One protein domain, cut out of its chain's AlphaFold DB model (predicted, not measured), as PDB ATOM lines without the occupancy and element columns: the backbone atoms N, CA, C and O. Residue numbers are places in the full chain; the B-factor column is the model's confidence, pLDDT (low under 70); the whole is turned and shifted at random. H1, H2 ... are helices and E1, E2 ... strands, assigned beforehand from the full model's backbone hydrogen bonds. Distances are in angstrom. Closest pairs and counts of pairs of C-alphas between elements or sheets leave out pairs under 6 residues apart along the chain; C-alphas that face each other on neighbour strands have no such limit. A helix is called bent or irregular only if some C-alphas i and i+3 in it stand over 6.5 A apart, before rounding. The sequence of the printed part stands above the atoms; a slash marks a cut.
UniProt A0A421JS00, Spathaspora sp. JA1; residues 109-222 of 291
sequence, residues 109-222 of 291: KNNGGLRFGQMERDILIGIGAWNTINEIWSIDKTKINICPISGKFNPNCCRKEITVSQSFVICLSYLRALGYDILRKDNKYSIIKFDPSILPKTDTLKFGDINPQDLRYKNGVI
ATOM      1  N   LYS A 109     142.512 168.456  99.187       85.50
ATOM      2  CA  LYS A 109     141.951 167.997  97.898       85.50
ATOM      3  C   LYS A 109     140.587 167.308  98.039       85.50
ATOM      4  O   LYS A 109     139.812 167.302  97.095       85.50
ATOM      5  N   ASN A 110     140.301 166.749  99.216       82.06
ATOM      6  CA  ASN A 110     139.050 166.058  99.514       82.06
ATOM      7  C   ASN A 110     138.066 166.933 100.311       82.06
ATOM      8  O   ASN A 110     137.147 166.394 100.928       82.06
ATOM      9  N   ASN A 111     138.288 168.253 100.370       84.38
ATOM     10  CA  ASN A 111     137.585 169.183 101.262       84.38
ATOM     11  C   ASN A 111     137.581 168.695 102.718       84.38
ATOM     12  O   ASN A 111     136.569 168.744 103.419       84.38
ATOM     13  N   GLY A 112     138.713 168.138 103.154       87.38
ATOM     14  CA  GLY A 112     138.862 167.547 104.473       87.38
ATOM     15  C   GLY A 112     138.785 168.557 105.614       87.38
ATOM     16  O   GLY A 112     138.969 169.760 105.422       87.38
ATOM     17  N   GLY A 113     138.501 168.054 106.814       86.69
ATOM     18  CA  GLY A 113     138.485 168.873 108.028       86.69
ATOM     19  C   GLY A 113     139.888 169.285 108.474       86.69
ATOM     20  O   GLY A 113     140.875 168.615 108.156       86.69
ATOM     21  N   LEU A 114     139.965 170.382 109.231       90.19
ATOM     22  CA  LEU A 114     141.166 170.726 109.990       90.19
ATOM     23  C   LEU A 114     141.288 169.789 111.192       90.19
ATOM     24  O   LEU A 114     140.292 169.375 111.786       90.19
ATOM     25  N   ARG A 115     142.523 169.421 111.529       88.81
ATOM     26  CA  ARG A 115     142.787 168.542 112.664       88.81
ATOM     27  C   ARG A 115     142.790 169.369 113.942       88.81
ATOM     28  O   ARG A 115     143.644 170.228 114.095       88.81
ATOM     29  N   PHE A 116     141.896 169.034 114.863       90.88
ATOM     30  CA  PHE A 116     141.988 169.465 116.252       90.88
ATOM     31  C   PHE A 116     142.891 168.480 117.008       90.88
ATOM     32  O   PHE A 116     142.585 167.285 117.088       90.88
ATOM     33  N   GLY A 117     144.067 168.935 117.431       90.12
ATOM     34  CA  GLY A 117     145.103 168.108 118.038       90.12
ATOM     35  C   GLY A 117     145.053 168.088 119.564       90.12
ATOM     36  O   GLY A 117     144.096 168.520 120.204       90.12
ATOM     37  N   GLN A 118     146.103 167.512 120.151       93.38
ATOM     38  CA  GLN A 118     146.246 167.425 121.606       93.38
ATOM     39  C   GLN A 118     146.590 168.788 122.210       93.38
ATOM     40  O   GLN A 118     146.002 169.150 123.218       93.38
ATOM     41  N   MET A 119     147.454 169.572 121.559       95.81
ATOM     42  CA  MET A 119     147.839 170.896 122.054       95.81
ATOM     43  C   MET A 119     146.645 171.855 122.082       95.81
ATOM     44  O   MET A 119     146.440 172.549 123.072       95.81
ATOM     45  N   GLU A 120     145.809 171.855 121.041       94.19
ATOM     46  CA  GLU A 120     144.614 172.701 120.994       94.19
ATOM     47  C   GLU A 120     143.583 172.287 122.049       94.19
ATOM     48  O   GLU A 120     142.959 173.140 122.679       94.19
ATOM     49  N   ARG A 121     143.441 170.978 122.295       92.38
ATOM     50  CA  ARG A 121     142.633 170.462 123.404       92.38
ATOM     51  C   ARG A 121     143.165 170.967 124.742       92.38
ATOM     52  O   ARG A 121     142.379 171.443 125.553       92.38
ATOM     53  N   ASP A 122     144.465 170.840 124.976       94.06
ATOM     54  CA  ASP A 122     145.074 171.173 126.264       94.06
ATOM     55  C   ASP A 122     144.954 172.681 126.553       94.06
ATOM     56  O   ASP A 122     144.678 173.064 127.688       94.06
ATOM     57  N   ILE A 123     145.018 173.530 125.517       95.69
ATOM     58  CA  ILE A 123     144.702 174.965 125.618       95.69
ATOM     59  C   ILE A 123     143.255 175.183 126.083       95.69
ATOM     60  O   ILE A 123     143.028 175.936 127.029       95.69
ATOM     61  N   LEU A 124     142.268 174.518 125.468       92.12
ATOM     62  CA  LEU A 124     140.864 174.667 125.881       92.12
ATOM     63  C   LEU A 124     140.615 174.152 127.306       92.12
ATOM     64  O   LEU A 124     139.796 174.725 128.024       92.12
ATOM     65  N   ILE A 125     141.322 173.096 127.723       93.19
ATOM     66  CA  ILE A 125     141.264 172.589 129.100       93.19
ATOM     67  C   ILE A 125     141.837 173.635 130.058       93.19
ATOM     68  O   ILE A 125     141.206 173.923 131.071       93.19
ATOM     69  N   GLY A 126     142.978 174.244 129.720       95.25
ATOM     70  CA  GLY A 126     143.598 175.304 130.521       95.25
ATOM     71  C   GLY A 126     142.718 176.548 130.671       95.25
ATOM     72  O   GLY A 126     142.713 177.168 131.728       95.25
ATOM     73  N   ILE A 127     141.923 176.873 129.648       96.06
ATOM     74  CA  ILE A 127     140.925 177.955 129.694       96.06
ATOM     75  C   ILE A 127     139.692 177.563 130.535       96.06
ATOM     76  O   ILE A 127     138.946 178.428 130.982       96.06
ATOM     77  N   GLY A 128     139.454 176.268 130.764       94.69
ATOM     78  CA  GLY A 128     138.244 175.767 131.424       94.69
ATOM     79  C   GLY A 128     137.023 175.687 130.499       94.69
ATOM     80  O   GLY A 128     135.893 175.566 130.970       94.69
ATOM     81  N   ALA A 129     137.218 175.717 129.177       95.25
ATOM     82  CA  ALA A 129     136.152 175.694 128.171       95.25
ATOM     83  C   ALA A 129     135.592 174.272 127.932       95.25
ATOM     84  O   ALA A 129     135.598 173.747 126.816       95.25
ATOM     85  N   TRP A 130     135.098 173.627 128.993       93.19
ATOM     86  CA  TRP A 130     134.653 172.228 128.970       93.19
ATOM     87  C   TRP A 130     133.489 171.971 128.005       93.19
ATOM     88  O   TRP A 130     133.504 170.992 127.260       93.19
ATOM     89  N   ASN A 131     132.496 172.864 127.975       94.69
ATOM     90  CA  ASN A 131     131.330 172.714 127.097       94.69
ATOM     91  C   ASN A 131     131.736 172.747 125.619       94.69
ATOM     92  O   ASN A 131     131.317 171.885 124.852       94.69
ATOM     93  N   THR A 132     132.637 173.659 125.251       93.31
ATOM     94  CA  THR A 132     133.187 173.754 123.894       93.31
ATOM     95  C   THR A 132     133.932 172.480 123.501       93.31
ATOM     96  O   THR A 132     133.740 171.960 122.404       93.31
ATOM     97  N   ILE A 133     134.747 171.921 124.403       91.00
ATOM     98  CA  ILE A 133     135.445 170.651 124.152       91.00
ATOM     99  C   ILE A 133     134.443 169.509 123.946       91.00
ATOM    100  O   ILE A 133     134.599 168.720 123.013       91.00
ATOM    101  N   ASN A 134     133.406 169.420 124.781       89.31
ATOM    102  CA  ASN A 134     132.383 168.380 124.659       89.31
ATOM    103  C   ASN A 134     131.606 168.471 123.344       89.31
ATOM    104  O   ASN A 134     131.265 167.438 122.763       89.31
ATOM    105  N   GLU A 135     131.336 169.682 122.858       90.88
ATOM    106  CA  GLU A 135     130.737 169.899 121.542       90.88
ATOM    107  C   GLU A 135     131.685 169.458 120.421       90.88
ATOM    108  O   GLU A 135     131.268 168.719 119.529       90.88
ATOM    109  N   ILE A 136     132.976 169.787 120.500       89.50
ATOM    110  CA  ILE A 136     133.973 169.342 119.511       89.50
ATOM    111  C   ILE A 136     134.107 167.811 119.506       89.50
ATOM    112  O   ILE A 136     134.173 167.192 118.447       89.50
ATOM    113  N   TRP A 137     134.103 167.159 120.667       85.38
ATOM    114  CA  TRP A 137     134.142 165.694 120.752       85.38
ATOM    115  C   TRP A 137     132.829 165.016 120.378       85.38
ATOM    116  O   TRP A 137     132.796 163.801 120.202       85.38
ATOM    117  N   SER A 138     131.746 165.772 120.209       85.56
ATOM    118  CA  SER A 138     130.457 165.209 119.820       85.56
ATOM    119  C   SER A 138     130.356 164.807 118.345       85.56
ATOM    120  O   SER A 138     129.361 164.187 117.965       85.56
ATOM    121  N   ILE A 139     131.378 165.110 117.535       85.00
ATOM    122  CA  ILE A 139     131.398 164.888 116.081       85.00
ATOM    123  C   ILE A 139     131.139 163.423 115.710       85.00
ATOM    124  O   ILE A 139     130.408 163.159 114.759       85.00
ATOM    125  N   ASP A 140     131.726 162.471 116.440       85.19
ATOM    126  CA  ASP A 140     131.667 161.044 116.112       85.19
ATOM    127  C   ASP A 140     130.715 160.250 117.022       85.19
ATOM    128  O   ASP A 140     130.886 159.044 117.189       85.19
ATOM    129  N   LYS A 141     129.690 160.895 117.600       88.00
ATOM    130  CA  LYS A 141     128.699 160.230 118.468       88.00
ATOM    131  C   LYS A 141     127.998 159.063 117.760       88.00
ATOM    132  O   LYS A 141     127.383 159.216 116.705       88.00
ATOM    133  N   THR A 142     128.011 157.901 118.400       84.38
ATOM    134  CA  THR A 142     127.318 156.684 117.983       84.38
ATOM    135  C   THR A 142     126.590 156.017 119.141       84.38
ATOM    136  O   THR A 142     126.966 156.136 120.305       84.38
ATOM    137  N   LYS A 143     125.484 155.344 118.817       87.75
ATOM    138  CA  LYS A 143     124.646 154.638 119.789       87.75
ATOM    139  C   LYS A 143     125.072 153.176 119.880       87.75
ATOM    140  O   LYS A 143     125.215 152.524 118.847       87.75
ATOM    141  N   ILE A 144     125.250 152.675 121.100       84.31
ATOM    142  CA  ILE A 144     125.582 151.276 121.408       84.31
ATOM    143  C   ILE A 144     124.687 150.760 122.523       84.31
ATOM    144  O   ILE A 144     124.311 151.506 123.424       84.31
ATOM    145  N   ASN A 145     124.401 149.461 122.488       86.56
ATOM    146  CA  ASN A 145     123.651 148.791 123.536       86.56
ATOM    147  C   ASN A 145     124.573 148.334 124.668       86.56
ATOM    148  O   ASN A 145     125.641 147.776 124.430       86.56
ATOM    149  N   ILE A 146     124.136 148.506 125.911       86.38
ATOM    150  CA  ILE A 146     124.797 147.966 127.096       86.38
ATOM    151  C   ILE A 146     123.831 147.110 127.911       86.38
ATOM    152  O   ILE A 146     122.635 147.402 127.971       86.38
ATOM    153  N   CYS A 147     124.345 146.083 128.586       85.25
ATOM    154  CA  CYS A 147     123.571 145.371 129.598       85.25
ATOM    155  C   CYS A 147     123.611 146.146 130.922       85.25
ATOM    156  O   CYS A 147     124.709 146.349 131.443       85.25
ATOM    157  N   PRO A 148     122.472 146.519 131.529       82.56
ATOM    158  CA  PRO A 148     122.462 147.179 132.835       82.56
ATOM    159  C   PRO A 148     123.003 146.291 133.967       82.56
ATOM    160  O   PRO A 148     123.594 146.806 134.905       82.56
ATOM    161  N   ILE A 149     122.837 144.966 133.873       82.81
ATOM    162  CA  ILE A 149     123.230 144.019 134.932       82.81
ATOM    163  C   ILE A 149     124.689 143.580 134.760       82.81
ATOM    164  O   ILE A 149     125.488 143.604 135.699       82.81
ATOM    165  N   SER A 150     125.060 143.155 133.548       80.25
ATOM    166  CA  SER A 150     126.405 142.633 133.289       80.25
ATOM    167  C   SER A 150     127.412 143.718 132.919       80.25
ATOM    168  O   SER A 150     128.602 143.487 133.084       80.25
ATOM    169  N   GLY A 151     126.974 144.885 132.441       81.00
ATOM    170  CA  GLY A 151     127.862 145.966 132.010       81.00
ATOM    171  C   GLY A 151     128.579 145.715 130.680       81.00
ATOM    172  O   GLY A 151     129.451 146.495 130.306       81.00
ATOM    173  N   LYS A 152     128.251 144.626 129.971       82.62
ATOM    174  CA  LYS A 152     128.843 144.285 128.667       82.62
ATOM    175  C   LYS A 152     128.236 145.130 127.545       82.62
ATOM    176  O   LYS A 152     127.027 145.375 127.548       82.62
ATOM    177  N   PHE A 153     129.062 145.513 126.574       80.81
ATOM    178  CA  PHE A 153     128.627 146.185 125.345       80.81
ATOM    179  C   PHE A 153     128.108 145.177 124.311       80.81
ATOM    180  O   PHE A 153     128.689 144.106 124.149       80.81
ATOM    181  N   ASN A 154     127.026 145.533 123.619       78.31
ATOM    182  CA  ASN A 154     126.271 144.707 122.671       78.31
ATOM    183  C   ASN A 154     125.986 143.277 123.175       78.31
ATOM    184  O   ASN A 154     126.398 142.295 122.563       78.31
ATOM    185  N   PRO A 155     125.282 143.143 124.314       75.38
ATOM    186  CA  PRO A 155     124.885 141.845 124.845       75.38
ATOM    187  C   PRO A 155     123.704 141.247 124.061       75.38
ATOM    188  O   PRO A 155     122.833 141.960 123.556       75.38
ATOM    189  N   ASN A 156     123.603 139.916 124.076       72.50
ATOM    190  CA  ASN A 156     122.433 139.202 123.551       72.50
ATOM    191  C   ASN A 156     121.219 139.238 124.501       72.50
ATOM    192  O   ASN A 156     120.123 138.899 124.077       72.50
ATOM    193  N   CYS A 157     121.404 139.639 125.766       71.88
ATOM    194  CA  CYS A 157     120.339 139.702 126.771       71.88
ATOM    195  C   CYS A 157     119.645 141.079 126.809       71.88
ATOM    196  O   CYS A 157     118.864 141.412 125.923       71.88
ATOM    197  N   CYS A 158     119.923 141.895 127.827       76.12
ATOM    198  CA  CYS A 158     119.263 143.177 128.063       76.12
ATOM    199  C   CYS A 158     119.972 144.313 127.310       76.12
ATOM    200  O   CYS A 158     121.188 144.455 127.427       76.12
ATOM    201  N   ARG A 159     119.221 145.153 126.585       80.69
ATOM    202  CA  ARG A 159     119.765 146.255 125.772       80.69
ATOM    203  C   ARG A 159     119.320 147.610 126.323       80.69
ATOM    204  O   ARG A 159     118.134 147.914 126.328       80.69
ATOM    205  N   LYS A 160     120.274 148.427 126.766       84.19
ATOM    206  CA  LYS A 160     120.091 149.853 127.068       84.19
ATOM    207  C   LYS A 160     120.965 150.677 126.129       84.19
ATOM    208  O   LYS A 160     122.173 150.464 126.100       84.19
ATOM    209  N   GLU A 161     120.385 151.616 125.390       87.00
ATOM    210  CA  GLU A 161     121.151 152.478 124.484       87.00
ATOM    211  C   GLU A 161     121.971 153.521 125.256       87.00
ATOM    212  O   GLU A 161     121.469 154.211 126.144       87.00
ATOM    213  N   ILE A 162     123.249 153.647 124.900       86.56
ATOM    214  CA  ILE A 162     124.169 154.683 125.372       86.56
ATOM    215  C   ILE A 162     124.839 155.327 124.162       86.56
ATOM    216  O   ILE A 162     125.212 154.654 123.202       86.56
ATOM    217  N   THR A 163     125.024 156.643 124.221       88.50
ATOM    218  CA  THR A 163     125.820 157.391 123.247       88.50
ATOM    219  C   THR A 163     127.291 157.395 123.649       88.50
ATOM    220  O   THR A 163     127.633 157.865 124.736       88.50
ATOM    221  N   VAL A 164     128.162 156.911 122.772       86.12
ATOM    222  CA  VAL A 164     129.628 156.931 122.913       86.12
ATOM    223  C   VAL A 164     130.266 157.469 121.631       86.12
ATOM    224  O   VAL A 164     129.565 157.711 120.657       86.12
ATOM    225  N   SER A 165     131.579 157.692 121.606       85.56
ATOM    226  CA  SER A 165     132.279 158.061 120.369       85.56
ATOM    227  C   SER A 165     132.524 156.839 119.481       85.56
ATOM    228  O   SER A 165     132.825 155.748 119.971       85.56
ATOM    229  N   GLN A 166     132.483 157.014 118.160       82.19
ATOM    230  CA  GLN A 166     132.817 155.966 117.194       82.19
ATOM    231  C   GLN A 166     134.245 155.452 117.398       82.19
ATOM    232  O   GLN A 166     134.509 154.255 117.276       82.19
ATOM    233  N   SER A 167     135.159 156.348 117.773       79.69
ATOM    234  CA  SER A 167     136.539 156.009 118.125       79.69
ATOM    235  C   SER A 167     136.622 154.999 119.276       79.69
ATOM    236  O   SER A 167     137.433 154.072 119.222       79.69
ATOM    237  N   PHE A 168     135.755 155.124 120.289       82.38
ATOM    238  CA  PHE A 168     135.666 154.154 121.382       82.38
ATOM    239  C   PHE A 168     135.192 152.787 120.884       82.38
ATOM    240  O   PHE A 168     135.754 151.769 121.276       82.38
ATOM    241  N   VAL A 169     134.222 152.745 119.969       78.31
ATOM    242  CA  VAL A 169     133.716 151.478 119.410       78.31
ATOM    243  C   VAL A 169     134.780 150.747 118.609       78.31
ATOM    244  O   VAL A 169     134.946 149.534 118.722       78.31
ATOM    245  N   ILE A 170     135.547 151.498 117.822       72.38
ATOM    246  CA  ILE A 170     136.689 150.952 117.097       72.38
ATOM    247  C   ILE A 170     137.711 150.399 118.096       72.38
ATOM    248  O   ILE A 170     138.149 149.263 117.938       72.38
ATOM    249  N   CYS A 171     138.043 151.144 119.152       75.19
ATOM    250  CA  CYS A 171     138.943 150.676 120.210       75.19
ATOM    251  C   CYS A 171     138.438 149.384 120.875       75.19
ATOM    252  O   CYS A 171     139.197 148.429 121.025       75.19
ATOM    253  N   LEU A 172     137.143 149.311 121.187       75.88
ATOM    254  CA  LEU A 172     136.507 148.119 121.742       75.88
ATOM    255  C   LEU A 172     136.644 146.916 120.800       75.88
ATOM    256  O   LEU A 172     137.025 145.834 121.239       75.88
ATOM    257  N   SER A 173     136.401 147.111 119.500       70.62
ATOM    258  CA  SER A 173     136.569 146.047 118.503       70.62
ATOM    259  C   SER A 173     138.014 145.550 118.433       70.62
ATOM    260  O   SER A 173     138.239 144.345 118.354       70.62
ATOM    261  N   TYR A 174     138.993 146.454 118.553       69.19
ATOM    262  CA  TYR A 174     140.405 146.088 118.633       69.19
ATOM    263  C   TYR A 174     140.733 145.298 119.888       69.19
ATOM    264  O   TYR A 174     141.419 144.286 119.796       69.19
ATOM    265  N   LEU A 175     140.237 145.716 121.049       68.25
ATOM    266  CA  LEU A 175     140.469 144.991 122.295       68.25
ATOM    267  C   LEU A 175     139.867 143.585 122.241       68.25
ATOM    268  O   LEU A 175     140.556 142.624 122.584       68.25
ATOM    269  N   ARG A 176     138.643 143.438 121.719       70.50
ATOM    270  CA  ARG A 176     137.980 142.128 121.558       70.50
ATOM    271  C   ARG A 176     138.765 141.209 120.640       70.50
ATOM    272  O   ARG A 176     138.922 140.025 120.929       70.50
ATOM    273  N   ALA A 177     139.328 141.780 119.585       64.19
ATOM    274  CA  ALA A 177     140.282 141.133 118.700       64.19
ATOM    275  C   ALA A 177     141.535 140.610 119.419       64.19
ATOM    276  O   ALA A 177     141.977 139.505 119.116       64.19
ATOM    277  N   LEU A 178     142.058 141.350 120.401       62.78
ATOM    278  CA  LEU A 178     143.163 140.908 121.262       62.78
ATOM    279  C   LEU A 178     142.740 139.841 122.292       62.78
ATOM    280  O   LEU A 178     143.603 139.252 122.946       62.78
ATOM    281  N   GLY A 179     141.439 139.577 122.440       65.06
ATOM    282  CA  GLY A 179     140.882 138.686 123.458       65.06
ATOM    283  C   GLY A 179     140.565 139.383 124.783       65.06
ATOM    284  O   GLY A 179     140.500 138.713 125.814       65.06
ATOM    285  N   TYR A 180     140.359 140.702 124.771       73.19
ATOM    286  CA  TYR A 180     139.953 141.490 125.936       73.19
ATOM    287  C   TYR A 180     138.660 142.266 125.665       73.19
ATOM    288  O   TYR A 180     138.429 142.726 124.557       73.19
ATOM    289  N   ASP A 181     137.804 142.440 126.663       76.00
ATOM    290  CA  ASP A 181     136.580 143.241 126.550       76.00
ATOM    291  C   ASP A 181     136.567 144.331 127.614       76.00
ATOM    292  O   ASP A 181     137.215 144.204 128.656       76.00
ATOM    293  N   ILE A 182     135.814 145.396 127.356       79.88
ATOM    294  CA  ILE A 182     135.571 146.447 128.341       79.88
ATOM    295  C   ILE A 182     134.188 146.223 128.945       79.88
ATOM    296  O   ILE A 182     133.197 146.070 128.236       79.88
ATOM    297  N   LEU A 183     134.113 146.260 130.268       82.12
ATOM    298  CA  LEU A 183     132.880 146.166 131.031       82.12
ATOM    299  C   LEU A 183     132.661 147.471 131.792       82.12
ATOM    300  O   LEU A 183     133.595 148.012 132.383       82.12
ATOM    301  N   ARG A 184     131.434 147.995 131.771       80.56
ATOM    302  CA  ARG A 184     131.055 149.202 132.515       80.56
ATOM    303  C   ARG A 184     130.065 148.851 133.622       80.56
ATOM    304  O   ARG A 184     128.926 148.499 133.334       80.56
ATOM    305  N   LYS A 185     130.480 149.005 134.878       77.88
ATOM    306  CA  LYS A 185     129.626 148.896 136.077       77.88
ATOM    307  C   LYS A 185     129.858 150.112 136.963       77.88
ATOM    308  O   LYS A 185     131.000 150.532 137.111       77.88
ATOM    309  N   ASP A 186     128.791 150.705 137.490       70.25
ATOM    310  CA  ASP A 186     128.858 151.815 138.459       70.25
ATOM    311  C   ASP A 186     129.776 152.974 138.022       70.25
ATOM    312  O   ASP A 186     130.593 153.481 138.786       70.25
ATOM    313  N   ASN A 187     129.681 153.363 136.743       68.62
ATOM    314  CA  ASN A 187     130.530 154.381 136.098       68.62
ATOM    315  C   ASN A 187     132.043 154.093 136.082       68.62
ATOM    316  O   ASN A 187     132.826 154.969 135.716       68.62
ATOM    317  N   LYS A 188     132.462 152.863 136.378       72.12
ATOM    318  CA  LYS A 188     133.841 152.392 136.223       72.12
ATOM    319  C   LYS A 188     133.958 151.460 135.023       72.12
ATOM    320  O   LYS A 188     133.041 150.691 134.731       72.12
ATOM    321  N   TYR A 189     135.098 151.531 134.344       79.31
ATOM    322  CA  TYR A 189     135.461 150.622 133.260       79.31
ATOM    323  C   TYR A 189     136.466 149.591 133.770       79.31
ATOM    324  O   TYR A 189     137.471 149.961 134.375       79.31
ATOM    325  N   SER A 190     136.214 148.311 133.515       75.12
ATOM    326  CA  SER A 190     137.148 147.219 133.788       75.12
ATOM    327  C   SER A 190     137.455 146.444 132.512       75.12
ATOM    328  O   SER A 190     136.603 146.299 131.637       75.12
ATOM    329  N   ILE A 191     138.694 145.964 132.398       76.88
ATOM    330  CA  ILE A 191     139.131 145.126 131.280       76.88
ATOM    331  C   ILE A 191     139.030 143.670 131.725       76.88
ATOM    332  O   ILE A 191     139.593 143.289 132.750       76.88
ATOM    333  N   ILE A 192     138.313 142.860 130.956       77.12
ATOM    334  CA  ILE A 192     138.126 141.429 131.208       77.12
ATOM    335  C   ILE A 192     138.660 140.613 130.035       77.12
ATOM    336  O   ILE A 192     138.804 141.130 128.929       77.12
ATOM    337  N   LYS A 193     138.937 139.326 130.251       73.44
ATOM    338  CA  LYS A 193     139.179 138.406 129.134       73.44
ATOM    339  C   LYS A 193     137.886 138.221 128.343       73.44
ATOM    340  O   LYS A 193     136.804 138.126 128.922       73.44
ATOM    341  N   PHE A 194     138.016 138.196 127.025       72.75
ATOM    342  CA  PHE A 194     136.908 138.067 126.097       72.75
ATOM    343  C   PHE A 194     136.878 136.676 125.485       72.75
ATOM    344  O   PHE A 194     137.865 136.241 124.892       72.75
ATOM    345  N   ASP A 195     135.715 136.036 125.564       73.50
ATOM    346  CA  ASP A 195     135.440 134.793 124.860       73.50
ATOM    347  C   ASP A 195     134.751 135.103 123.522       73.50
ATOM    348  O   ASP A 195     133.589 135.529 123.511       73.50
ATOM    349  N   PRO A 196     135.411 134.851 122.373       66.81
ATOM    350  CA  PRO A 196     134.850 135.151 121.055       66.81
ATOM    351  C   PRO A 196     133.551 134.402 120.749       66.81
ATOM    352  O   PRO A 196     132.801 134.817 119.873       66.81
ATOM    353  N   SER A 197     133.269 133.309 121.464       70.62
ATOM    354  CA  SER A 197     132.058 132.499 121.296       70.62
ATOM    355  C   SER A 197     130.754 133.229 121.602       70.62
ATOM    356  O   SER A 197     129.700 132.757 121.194       70.62
ATOM    357  N   ILE A 198     130.817 134.370 122.288       70.88
ATOM    358  CA  ILE A 198     129.644 135.193 122.605       70.88
ATOM    359  C   ILE A 198     129.104 135.905 121.351       70.88
ATOM    360  O   ILE A 198     127.915 136.220 121.286       70.88
ATOM    361  N   LEU A 199     129.962 136.158 120.358       68.25
ATOM    362  CA  LEU A 199     129.583 136.870 119.143       68.25
ATOM    363  C   LEU A 199     128.881 135.946 118.137       68.25
ATOM    364  O   LEU A 199     129.274 134.781 117.999       68.25
ATOM    365  N   PRO A 200     127.888 136.463 117.391       64.62
ATOM    366  CA  PRO A 200     127.257 135.721 116.311       64.62
ATOM    367  C   PRO A 200     128.301 135.290 115.274       64.62
ATOM    368  O   PRO A 200     129.127 136.085 114.810       64.62
ATOM    369  N   LYS A 201     128.263 134.002 114.921       63.75
ATOM    370  CA  LYS A 201     129.112 133.434 113.878       63.75
ATOM    371  C   LYS A 201     128.533 133.807 112.519       63.75
ATOM    372  O   LYS A 201     127.363 133.542 112.256       63.75
ATOM    373  N   THR A 202     129.357 134.378 111.653       55.75
ATOM    374  CA  THR A 202     129.014 134.580 110.246       55.75
ATOM    375  C   THR A 202     129.939 133.753 109.368       55.75
ATOM    376  O   THR A 202     131.160 133.785 109.516       55.75
ATOM    377  N   ASP A 203     129.348 132.986 108.452       51.41
ATOM    378  CA  ASP A 203     130.093 132.202 107.459       51.41
ATOM    379  C   ASP A 203     130.332 133.006 106.165       51.41
ATOM    380  O   ASP A 203     131.246 132.704 105.400       51.41
ATOM    381  N   THR A 204     129.558 134.079 105.945       47.59
ATOM    382  CA  THR A 204     129.727 135.038 104.843       47.59
ATOM    383  C   THR A 204     129.734 136.469 105.381       47.59
ATOM    384  O   THR A 204     128.994 136.789 106.306       47.59
ATOM    385  N   LEU A 205     130.590 137.325 104.819       50.34
ATOM    386  CA  LEU A 205     130.613 138.765 105.086       50.34
ATOM    387  C   LEU A 205     130.014 139.469 103.871       50.34
ATOM    388  O   LEU A 205     130.633 139.458 102.803       50.34
ATOM    389  N   LYS A 206     128.816 140.052 103.990       39.03
ATOM    390  CA  LYS A 206     128.254 140.871 102.911       39.03
ATOM    391  C   LYS A 206     128.724 142.313 103.057       39.03
ATOM    392  O   LYS A 206     128.898 142.845 104.155       39.03
ATOM    393  N   PHE A 207     128.947 142.964 101.918       34.59
ATOM    394  CA  PHE A 207     129.301 144.377 101.902       34.59
ATOM    395  C   PHE A 207     128.110 145.199 102.400       34.59
ATOM    396  O   PHE A 207     127.051 145.168 101.782       34.59
ATOM    397  N   GLY A 208     128.279 145.904 103.521       36.94
ATOM    398  CA  GLY A 208     127.201 146.668 104.153       36.94
ATOM    399  C   GLY A 208     126.504 145.974 105.326       36.94
ATOM    400  O   GLY A 208     125.565 146.560 105.862       36.94
ATOM    401  N   ASP A 209     126.968 144.798 105.771       35.59
ATOM    402  CA  ASP A 209     126.500 144.231 107.040       35.59
ATOM    403  C   ASP A 209     126.786 145.222 108.181       35.59
ATOM    404  O   ASP A 209     127.910 145.678 108.415       35.59
ATOM    405  N   ILE A 210     125.696 145.621 108.828       41.50
ATOM    406  CA  ILE A 210     125.584 146.733 109.761       41.50
ATOM    407  C   ILE A 210     126.472 146.437 110.979       41.50
ATOM    408  O   ILE A 210     126.163 145.571 111.788       41.50
ATOM    409  N   ASN A 211     127.574 147.183 111.098       51.47
ATOM    410  CA  ASN A 211     128.585 147.112 112.162       51.47
ATOM    411  C   ASN A 211     129.389 145.789 112.211       51.47
ATOM    412  O   ASN A 211     129.146 144.947 113.075       51.47
ATOM    413  N   PRO A 212     130.458 145.635 111.397       48.12
ATOM    414  CA  PRO A 212     131.358 144.467 111.428       48.12
ATOM    415  C   PRO A 212     132.096 144.245 112.767       48.12
ATOM    416  O   PRO A 212     132.869 143.303 112.899       48.12
ATOM    417  N   GLN A 213     131.872 145.113 113.754       52.88
ATOM    418  CA  GLN A 213     132.526 145.144 115.062       52.88
ATOM    419  C   GLN A 213     132.056 144.030 116.015       52.88
ATOM    420  O   GLN A 213     132.743 143.767 117.000       52.88
ATOM    421  N   ASP A 214     130.936 143.362 115.711       54.78
ATOM    422  CA  ASP A 214     130.360 142.285 116.533       54.78
ATOM    423  C   ASP A 214     130.241 140.945 115.788       54.78
ATOM    424  O   ASP A 214     129.500 140.060 116.209       54.78
ATOM    425  N   LEU A 215     130.960 140.769 114.677       56.97
ATOM    426  CA  LEU A 215     130.930 139.520 113.919       56.97
ATOM    427  C   LEU A 215     132.136 138.638 114.249       56.97
ATOM    428  O   LEU A 215     133.274 139.105 114.377       56.97
ATOM    429  N   ARG A 216     131.880 137.333 114.351       57.94
ATOM    430  CA  ARG A 216     132.907 136.299 114.486       57.94
ATOM    431  C   ARG A 216     133.014 135.517 113.184       57.94
ATOM    432  O   ARG A 216     132.059 134.856 112.785       57.94
ATOM    433  N   TYR A 217     134.203 135.510 112.585       49.53
ATOM    434  CA  TYR A 217     134.522 134.601 111.484       49.53
ATOM    435  C   TYR A 217     135.389 133.458 112.010       49.53
ATOM    436  O   TYR A 217     136.457 133.677 112.593       49.53
ATOM    437  N   LYS A 218     134.920 132.218 111.826       56.50
ATOM    438  CA  LYS A 218     135.482 131.014 112.463       56.50
ATOM    439  C   LYS A 218     135.559 131.180 113.990       56.50
ATOM    440  O   LYS A 218     134.533 131.106 114.655       56.50
ATOM    441  N   ASN A 219     136.758 131.437 114.526       52.31
ATOM    442  CA  ASN A 219     137.028 131.570 115.959       52.31
ATOM    443  C   ASN A 219     137.578 132.948 116.377       52.31
ATOM    444  O   ASN A 219     137.812 133.144 117.566       52.31
ATOM    445  N   GLY A 220     137.768 133.884 115.439       52.03
ATOM    446  CA  GLY A 220     138.359 135.203 115.696       52.03
ATOM    447  C   GLY A 220     137.365 136.352 115.528       52.03
ATOM    448  O   GLY A 220     136.376 136.229 114.802       52.03
ATOM    449  N   VAL A 221     137.642 137.473 116.196       51.22
ATOM    450  CA  VAL A 221     136.886 138.727 116.044       51.22
ATOM    451  C   VAL A 221     137.376 139.467 114.801       51.22
ATOM    452  O   VAL A 221     138.583 139.531 114.536       51.22
ATOM    453  N   ILE A 222     136.440 140.012 114.030       51.31
ATOM    454  CA  ILE A 222     136.718 140.716 112.775       51.31
ATOM    455  C   ILE A 222     136.976 142.197 113.071       51.31
ATOM    456  O   ILE A 222     136.220 142.836 113.800       51.31
TER     457      ILE A 222
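AT A GLANCE: This is residues 109 to 222 of the 291 residues of a protein of Spathaspora sp. JA1 (UniProt A0A421JS00). Two unequal parts make this domain: a small head, the helical hairpin H1 and H2, and a larger, loosely built body of two strand hairpins, E1 with E2 and E3 with E4, bridged by the helix H3. The end of H2 joins the head to the body, residues 109 to 115 stick out beside the head as a free tail, and the long unnamed stretch of residues 194 to 222 makes a wide loop after E4. The printed part has 114 residues, with three named helices and four named strands in the order H1, H2, E1, E2, H3, E3, E4; its class is mixed, helices and strands, in two separate antiparallel sheets, E1 - E2 and E3 - E4. The whole is loose, with a radius of gyration of the C-alphas of 17.1 A, and flat, spanning 49 by 43 by 23 A.

IN THESE COORDINATES: After the free residues 109 to 115, H1 takes residues 118 to 127, 14.3 A from first to last C-alpha, beginning at C-alpha 118 (146.246, 167.425, 121.606). H2, residues 130 to 140, is 17.3 A long and irregular: C-alphas 137 and 140 are 7.0 A apart. E1, residues 141 to 146, is 15.5 A long, and E2, residues 160 to 165, is 16.1 A long. H3, residues 166 to 178, is 18.7 A long and begins at C-alpha 166 (132.817, 155.966, 117.194). E3, residues 180 to 185, measures 16.3 A, and E4, residues 188 to 193, measures 16.6 A, ending at C-alpha 193 (139.179, 138.406, 129.134).

HOW THE PARTS SIT: H1 and H2 touch at a shallow tilt of 31 degrees, opposite ways; their closest C-alphas, those of Leu 124 and Ile 133, are 7.0 A apart. H1 is apart from H3 and from the four strands. H2 and H3 are close but not clearly touching, with the C-alphas of Asp 140 and Gln 166 closest at 5.3 A. E1 and E2 form an antiparallel hairpin, with N 142 and O 164 within hydrogen-bond range at 2.7 A. The closest C-alphas of E1 and H3, those of Thr 142 and Gln 166, are 5.6 A apart. The closest C-alphas of H3 and E3, those of Leu 175 and Asp 181, are 6.0 A apart, and H3 and E4 are near each other, with 6 pairs of C-alphas within 10 A. E3 and E4 form another antiparallel hairpin, with N 183 and O 190 at 2.8 A. E1 and E3 are only just apart, their closest C-alphas 8.4 A from each other. In H1 and H3 every O i to N i+4 pair is within hydrogen-bond range; in H2, 5 of 7 are.

THE WHOLE: The two C-alphas farthest apart, those of Ile 127 and Asp 203, are 52.0 A from each other. The printed part has no cut. The link from E1 to E2, 13 residues, is long; the other links between named elements are tight. Within residues 194 to 222, residues 216 to 217 pair with residues 220 to 221, antiparallel. The mean pLDDT of the printed part is 75.7; 31 residues are under 70, among them residues 199 to 222.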